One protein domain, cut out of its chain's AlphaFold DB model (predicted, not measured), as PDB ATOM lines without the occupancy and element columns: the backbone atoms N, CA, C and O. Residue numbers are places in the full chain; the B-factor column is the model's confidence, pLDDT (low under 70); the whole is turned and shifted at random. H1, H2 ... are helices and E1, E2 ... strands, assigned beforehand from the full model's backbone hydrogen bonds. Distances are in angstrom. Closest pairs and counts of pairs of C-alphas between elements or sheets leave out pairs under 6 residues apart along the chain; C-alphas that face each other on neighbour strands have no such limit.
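This is residues 3 to 60 of the 63 residues of an uncharacterized protein of Candidatus Falkowbacteria bacterium HGW-Falkowbacteria-2 (UniProt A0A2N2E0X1). A small, strongly twisted sheet of four antiparallel strands makes a compact body, and from its edge strand E4 a tail with the short helix H1 sticks out over residues 47 to 60. The strand E1 bends, and the long link of residues 29 to 40 leads from E3 at one edge to E4 at the other. The printed part has 58 residues, with E1, E2, E3, E4 and H1 in that order along the chain, and the sheet's order is E3, E2, E1, E4. The class is mixed, helices and strands; the whole is loose and elongated, with a radius of gyration of the C-alphas of 14.2 A and spans of 42 by 24 by 17 A.

E1, residues 3 to 10, bends by 50 degrees at residue 6. It forms a hairpin with E2, residues 14 to 18, where N 6 and O 18 are 2.8 A apart, within hydrogen-bond range. E2 forms a hairpin with E3, residues 24 to 28, where N 17 and O 25 are 2.8 A apart, also within range. E1, E2 and E3 are a meander, each strand the antiparallel neighbour of the one before. With E4, residues 41 to 45, they make a Greek key, in which the first strand is also the antiparallel neighbour of the fourth: N 5 and O 42 are 2.9 A apart, within range. The pairing is staggered: E1 pairs with E4 over residues 3 to 6 and with E2 over residues 6 to 10. H1, residues 50 to 58, is not on the sheet, and every O i to N i+4 pair in it is within hydrogen-bond range.

E1 starts with C-alpha 3 at (131.478, 143.969, 151.895) and is 19.0 A long from first to last C-alpha. E2 measures 12.8 A, E3 13.2 A and E4 12.4 A. H1 measures 11.9 A and ends with C-alpha 58 at (147.172, 162.831, 138.599).

The C-alphas farthest apart, those of Gly 39 and Thr 60, are 43.5 A apart. The printed part has no cut. The link from E3 to E4, 12 residues, is long; the others are tight. The mean pLDDT of the printed part is 71.2, and residue 3, residues 31 to 34, residue 36 and residues 44 to 60 are under 70.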
ATOM      1  N   TYR A   3     131.340 144.209 150.462       69.25
ATOM      2  CA  TYR A   3     131.478 143.969 151.895       69.25
ATOM      3  C   TYR A   3     130.094 143.761 152.507       69.25
ATOM      4  O   TYR A   3     129.213 144.608 152.359       69.25
ATOM      5  N   GLU A   4     129.893 142.646 153.208       79.56
ATOM      6  CA  GLU A   4     128.651 142.369 153.934       79.56
ATOM      7  C   GLU A   4     128.852 142.669 155.421       79.56
ATOM      8  O   GLU A   4     129.513 141.922 156.140       79.56
ATOM      9  N   LEU A   5     128.244 143.755 155.890       82.88
ATOM     10  CA  LEU A   5     128.327 144.183 157.280       82.88
ATOM     11  C   LEU A   5     126.981 143.979 157.970       82.88
ATOM     12  O   LEU A   5     125.943 144.432 157.493       82.88
ATOM     13  N   LEU A   6     126.988 143.314 159.118       85.81
ATOM     14  CA  LEU A   6     125.805 143.128 159.946       85.81
ATOM     15  C   LEU A   6     125.668 144.285 160.929       85.81
ATOM     16  O   LEU A   6     126.596 144.607 161.665       85.81
ATOM     17  N   VAL A   7     124.497 144.899 160.984       85.69
ATOM     18  CA  VAL A   7     124.224 145.980 161.930       85.69
ATOM     19  C   VAL A   7     124.070 145.381 163.321       85.69
ATOM     20  O   VAL A   7     123.056 144.763 163.641       85.69
ATOM     21  N   ALA A   8     125.093 145.546 164.150       85.75
ATOM     22  CA  ALA A   8     125.104 145.065 165.525       85.75
ATOM     23  C   ALA A   8     124.409 146.039 166.487       85.75
ATOM     24  O   ALA A   8     123.897 145.609 167.518       85.75
ATOM     25  N   GLY A   9     124.357 147.334 166.161       84.62
ATOM     26  CA  GLY A   9     123.667 148.323 166.981       84.62
ATOM     27  C   GLY A   9     123.774 149.747 166.448       84.62
ATOM     28  O   GLY A   9     124.392 149.996 165.418       84.62
ATOM     29  N   PHE A  10     123.189 150.685 167.187       82.94
ATOM     30  CA  PHE A  10     123.288 152.120 166.935       82.94
ATOM     31  C   PHE A  10     123.734 152.833 168.210       82.94
ATOM     32  O   PHE A  10     123.306 152.499 169.310       82.94
ATOM     33  N   SER A  11     124.603 153.814 168.035       81.81
ATOM     34  CA  SER A  11     124.954 154.867 168.979       81.81
ATOM     35  C   SER A  11     124.391 156.188 168.461       81.81
ATOM     36  O   SER A  11     124.086 156.296 167.272       81.81
ATOM     37  N   ASP A  12     124.278 157.189 169.337       78.31
ATOM     38  CA  ASP A  12     123.616 158.471 169.064       78.31
ATOM     39  C   ASP A  12     123.928 159.066 167.689       78.31
ATOM     40  O   ASP A  12     123.013 159.576 167.052       78.31
ATOM     41  N   ASP A  13     125.164 158.945 167.191       81.19
ATOM     42  CA  ASP A  13     125.565 159.445 165.869       81.19
ATOM     43  C   ASP A  13     126.201 158.401 164.925       81.19
ATOM     44  O   ASP A  13     126.470 158.650 163.750       81.19
ATOM     45  N   GLN A  14     126.416 157.181 165.409       85.06
ATOM     46  CA  GLN A  14     127.195 156.164 164.702       85.06
ATOM     47  C   GLN A  14     126.487 154.820 164.755       85.06
ATOM     48  O   GLN A  14     125.970 154.418 165.787       85.06
ATOM     49  N   VAL A  15     126.498 154.084 163.657       84.38
ATOM     50  CA  VAL A  15     126.045 152.702 163.599       84.38
ATOM     51  C   VAL A  15     127.218 151.784 163.904       84.38
ATOM     52  O   VAL A  15     128.341 151.993 163.448       84.38
ATOM     53  N   ILE A  16     126.946 150.758 164.693       87.69
ATOM     54  CA  ILE A  16     127.893 149.710 165.030       87.69
ATOM     55  C   ILE A  16     127.640 148.573 164.050       87.69
ATOM     56  O   ILE A  16     126.617 147.888 164.106       87.69
ATOM     57  N   LEU A  17     128.576 148.397 163.133       86.00
ATOM     58  CA  LEU A  17     128.598 147.332 162.150       86.00
ATOM     59  C   LEU A  17     129.541 146.233 162.622       86.00
ATOM     60  O   LEU A  17     130.542 146.481 163.290       86.00
ATOM     61  N   LYS A  18     129.210 145.002 162.271       86.38
ATOM     62  CA  LYS A  18     129.984 143.819 162.583       86.38
ATOM     63  C   LYS A  18     130.183 143.010 161.313       86.38
ATOM     64  O   LYS A  18     129.215 142.639 160.657       86.38
ATOM     65  N   ASP A  19     131.434 142.746 160.981       83.38
ATOM     66  CA  ASP A  19     131.787 141.906 159.839       83.38
ATOM     67  C   ASP A  19     131.694 140.402 160.191       83.38
ATOM     68  O   ASP A  19     131.583 140.023 161.367       83.38
ATOM     69  N   HIS A  20     131.761 139.529 159.180       78.06
ATOM     70  CA  HIS A  20     131.849 138.070 159.333       78.06
ATOM     71  C   HIS A  20     133.067 137.648 160.165       78.06
ATOM     72  O   HIS A  20     132.986 136.697 160.944       78.06
ATOM     73  N   GLU A  21     134.158 138.410 160.101       82.62
ATOM     74  CA  GLU A  21     135.356 138.199 160.924       82.62
ATOM     75  C   GLU A  21     135.196 138.661 162.388       82.62
ATOM     76  O   GLU A  21     136.158 138.671 163.151       82.62
ATOM     77  N   ASN A  22     133.983 139.029 162.820       79.25
ATOM     78  CA  ASN A  22     133.688 139.609 164.138       79.25
ATOM     79  C   ASN A  22     134.373 140.962 164.408       79.25
ATOM     80  O   ASN A  22     134.348 141.443 165.543       79.25
ATOM     81  N   ASN A  23     134.908 141.612 163.374       80.94
ATOM     82  CA  ASN A  23     135.425 142.972 163.466       80.94
ATOM     83  C   ASN A  23     134.282 143.962 163.717       80.94
ATOM     84  O   ASN A  23     133.274 143.935 163.011       80.94
ATOM     85  N   ILE A  24     134.447 144.832 164.717       84.00
ATOM     86  CA  ILE A  24     133.495 145.906 165.027       84.00
ATOM     87  C   ILE A  24     133.929 147.175 164.299       84.00
ATOM     88  O   ILE A  24     135.057 147.639 164.455       84.00
ATOM     89  N   ILE A  25     133.013 147.744 163.527       81.00
ATOM     90  CA  ILE A  25     133.212 148.938 162.716       81.00
ATOM     91  C   ILE A  25     132.204 149.985 163.180       81.00
ATOM     92  O   ILE A  25     130.997 149.755 163.156       81.00
ATOM     93  N   TYR A  26     132.695 151.148 163.587       83.69
ATOM     94  CA  TYR A  26     131.854 152.290 163.927       83.69
ATOM     95  C   TYR A  26     131.712 153.160 162.684       83.69
ATOM     96  O   TYR A  26     132.703 153.686 162.178       83.69
ATOM     97  N   TRP A  27     130.494 153.267 162.160       80.31
ATOM     98  CA  TRP A  27     130.216 153.984 160.924       80.31
ATOM     99  C   TRP A  27     129.271 155.157 161.179       80.31
ATOM    100  O   TRP A  27     128.209 154.954 161.759       80.31
ATOM    101  N   PRO A  28     129.579 156.383 160.739       80.31
ATOM    102  CA  PRO A  28     128.690 157.526 160.933       80.31
ATOM    103  C   PRO A  28     127.366 157.329 160.187       80.31
ATOM    104  O   PRO A  28     127.352 157.080 158.977       80.31
ATOM    105  N   LYS A  29     126.240 157.472 160.895       74.38
ATOM    106  CA  LYS A  29     124.898 157.250 160.323       74.38
ATOM    107  C   LYS A  29     124.566 158.241 159.202       74.38
ATOM    108  O   LYS A  29     123.839 157.898 158.282       74.38
ATOM    109  N   GLU A  30     125.145 159.441 159.250       73.19
ATOM    110  CA  GLU A  30     124.950 160.504 158.255       73.19
ATOM    111  C   GLU A  30     125.503 160.147 156.870       73.19
ATOM    112  O   GLU A  30     125.066 160.684 155.855       73.19
ATOM    113  N   LYS A  31     126.483 159.238 156.815       68.88
ATOM    114  CA  LYS A  31     127.059 158.745 155.557       68.88
ATOM    115  C   LYS A  31     126.240 157.618 154.943       68.88
ATOM    116  O   LYS A  31     126.545 157.199 153.828       68.88
ATOM    117  N   LEU A  32     125.238 157.109 155.656       69.62
ATOM    118  CA  LEU A  32     124.359 156.077 155.142       69.62
ATOM    119  C   LEU A  32     123.149 156.745 154.483       69.62
ATOM    120  O   LEU A  32     122.479 157.555 155.120       69.62
ATOM    121  N   PRO A  33     122.829 156.399 153.224       59.69
ATOM    122  CA  PRO A  33     121.665 156.957 152.531       59.69
ATOM    123  C   PRO A  33     120.338 156.579 153.209       59.69
ATOM    124  O   PRO A  33     119.316 157.213 152.972       59.69
ATOM    125  N   GLN A  34     120.361 155.555 154.062       68.50
ATOM    126  CA  GLN A  34     119.248 155.116 154.890       68.50
ATOM    127  C   GLN A  34     119.796 154.570 156.206       68.50
ATOM    128  O   GLN A  34     120.827 153.895 156.200       68.50
ATOM    129  N   ILE A  35     119.109 154.838 157.318       70.62
ATOM    130  CA  ILE A  35     119.454 154.233 158.605       70.62
ATOM    131  C   ILE A  35     119.039 152.754 158.524       70.62
ATOM    132  O   ILE A  35     117.853 152.478 158.345       70.62
ATOM    133  N   PRO A  36     119.991 151.812 158.594       69.75
ATOM    134  CA  PRO A  36     119.696 150.381 158.619       69.75
ATOM    135  C   PRO A  36     118.856 149.996 159.846       69.75
ATOM    136  O   PRO A  36     118.803 150.742 160.819       69.75
ATOM    137  N   GLU A  37     118.283 148.798 159.878       76.25
ATOM    138  CA  GLU A  37     117.734 148.219 161.113       76.25
ATOM    139  C   GLU A  37     118.770 147.348 161.845       76.25
ATOM    140  O   GLU A  37     119.677 146.780 161.232       76.25
ATOM    141  N   ILE A  38     118.657 147.217 163.175       82.25
ATOM    142  CA  ILE A  38     119.532 146.319 163.952       82.25
ATOM    143  C   ILE A  38     119.270 144.876 163.510       82.25
ATOM    144  O   ILE A  38     118.126 144.436 163.447       82.25
ATOM    145  N   GLY A  39     120.334 144.125 163.222       79.19
ATOM    146  CA  GLY A  39     120.258 142.767 162.681       79.19
ATOM    147  C   GLY A  39     120.123 142.709 161.158       79.19
ATOM    148  O   GLY A  39     120.176 141.620 160.585       79.19
ATOM    149  N   GLN A  40     120.008 143.857 160.484       79.50
ATOM    150  CA  GLN A  40     120.033 143.923 159.031       79.50
ATOM    151  C   GLN A  40     121.451 143.682 158.507       79.50
ATOM    152  O   GLN A  40     122.439 144.195 159.040       79.50
ATOM    153  N   LYS A  41     121.547 142.912 157.423       81.62
ATOM    154  CA  LYS A  41     122.774 142.773 156.640       81.62
ATOM    155  C   LYS A  41     122.830 143.886 155.607       81.62
ATOM    156  O   LYS A  41     121.963 143.980 154.739       81.62
ATOM    157  N   LEU A  42     123.839 144.730 155.713       75.50
ATOM    158  CA  LEU A  42     124.131 145.764 154.740       75.50
ATOM    159  C   LEU A  42     125.156 145.249 153.753       75.50
ATOM    160  O   LEU A  42     126.255 144.842 154.124       75.50
ATOM    161  N   HIS A  43     124.785 145.322 152.485       72.44
ATOM    162  CA  HIS A  43     125.697 145.067 151.393       72.44
ATOM    163  C   HIS A  43     126.342 146.397 151.005       72.44
ATOM    164  O   HIS A  43     125.735 147.232 150.336       72.44
ATOM    165  N   PHE A  44     127.564 146.621 151.470       69.31
ATOM    166  CA  PHE A  44     128.386 147.733 151.034       69.31
ATOM    167  C   PHE A  44     129.156 147.306 149.800       69.31
ATOM    168  O   PHE A  44     130.219 146.697 149.885       69.31
ATOM    169  N   SER A  45     128.658 147.678 148.629       60.69
ATOM    170  CA  SER A  45     129.518 147.723 147.456       60.69
ATOM    171  C   SER A  45     130.431 148.933 147.629       60.69
ATOM    172  O   SER A  45     130.096 150.047 147.227       60.69
ATOM    173  N   ILE A  46     131.587 148.730 148.271       59.72
ATOM    174  CA  ILE A  46     132.682 149.696 148.224       59.72
ATOM    175  C   ILE A  46     133.178 149.632 146.786       59.72
ATOM    176  O   ILE A  46     134.080 148.865 146.423       59.72
ATOM    177  N   GLY A  47     132.502 150.402 145.936       51.19
ATOM    178  CA  GLY A  47     133.001 150.790 144.641       51.19
ATOM    179  C   GLY A  47     134.330 151.442 144.928       51.19
ATOM    180  O   GLY A  47     134.393 152.559 145.437       51.19
ATOM    181  N   THR A  48     135.412 150.707 144.697       48.50
ATOM    182  CA  THR A  48     136.711 151.330 144.588       48.50
ATOM    183  C   THR A  48     136.585 152.170 143.333       48.50
ATOM    184  O   THR A  48     136.904 151.710 142.238       48.50
ATOM    185  N   ASP A  49     136.107 153.402 143.479       46.94
ATOM    186  CA  ASP A  49     136.327 154.453 142.502       46.94
ATOM    187  C   ASP A  49     137.811 154.831 142.585       46.94
ATOM    188  O   ASP A  49     138.231 155.934 142.924       46.94
ATOM    189  N   LYS A  50     138.648 153.814 142.353       48.75
ATOM    190  CA  LYS A  50     140.083 153.936 142.194       48.75
ATOM    191  C   LYS A  50     140.332 154.879 141.023       48.75
ATOM    192  O   LYS A  50     141.308 155.604 141.050       48.75
ATOM    193  N   ALA A  51     139.434 154.905 140.035       50.62
ATOM    194  CA  ALA A  51     139.511 155.785 138.882       50.62
ATOM    195  C   ALA A  51     139.369 157.275 139.252       50.62
ATOM    196  O   ALA A  51     140.210 158.056 138.821       50.62
ATOM    197  N   SER A  52     138.401 157.679 140.079       46.44
ATOM    198  CA  SER A  52     138.210 159.092 140.457       46.44
ATOM    199  C   SER A  52     139.246 159.571 141.469       46.44
ATOM    200  O   SER A  52     139.736 160.688 141.341       46.44
ATOM    201  N   LEU A  53     139.660 158.720 142.417       47.53
ATOM    202  CA  LEU A  53     140.729 159.070 143.365       47.53
ATOM    203  C   LEU A  53     142.107 159.174 142.686       47.53
ATOM    204  O   LEU A  53     142.916 160.010 143.077       47.53
ATOM    205  N   LEU A  54     142.381 158.362 141.654       51.34
ATOM    206  CA  LEU A  54     143.610 158.480 140.857       51.34
ATOM    207  C   LEU A  54     143.570 159.695 139.919       51.34
ATOM    208  O   LEU A  54     144.604 160.330 139.739       51.34
ATOM    209  N   ASN A  55     142.410 160.050 139.351       51.53
ATOM    210  CA  ASN A  55     142.296 161.218 138.470       51.53
ATOM    211  C   ASN A  55     142.555 162.540 139.211       51.53
ATOM    212  O   ASN A  55     143.245 163.398 138.673       51.53
ATOM    213  N   GLU A  56     142.078 162.691 140.448       52.81
ATOM    214  CA  GLU A  56     142.365 163.886 141.263       52.81
ATOM    215  C   GLU A  56     143.853 163.979 141.658       52.81
ATOM    216  O   GLU A  56     144.447 165.058 141.632       52.81
ATOM    217  N   LEU A  57     144.509 162.846 141.945       54.62
ATOM    218  CA  LEU A  57     145.941 162.819 142.276       54.62
ATOM    219  C   LEU A  57     146.854 163.032 141.055       54.62
ATOM    220  O   LEU A  57     147.943 163.578 141.204       54.62
ATOM    221  N   LEU A  58     146.421 162.645 139.850       52.75
ATOM    222  CA  LEU A  58     147.172 162.831 138.599       52.75
ATOM    223  C   LEU A  58     146.963 164.215 137.960       52.75
ATOM    224  O   LEU A  58     147.765 164.621 137.125       52.75
ATOM    225  N   GLN A  59     145.915 164.952 138.339       49.94
ATOM    226  CA  GLN A  59     145.680 166.320 137.852       49.94
ATOM    227  C   GLN A  59     146.472 167.391 138.615       49.94
ATOM    228  O   GLN A  59     146.566 168.521 138.143       49.94
ATOM    229  N   THR A  60     147.070 167.048 139.759       47.44
ATOM    230  CA  THR A  60     147.869 167.998 140.557       47.44
ATOM    231  C   THR A  60     149.331 168.087 140.082       47.44
ATOM    232  O   THR A  60     150.034 169.027 140.438       47.44
TER     233      THR A  60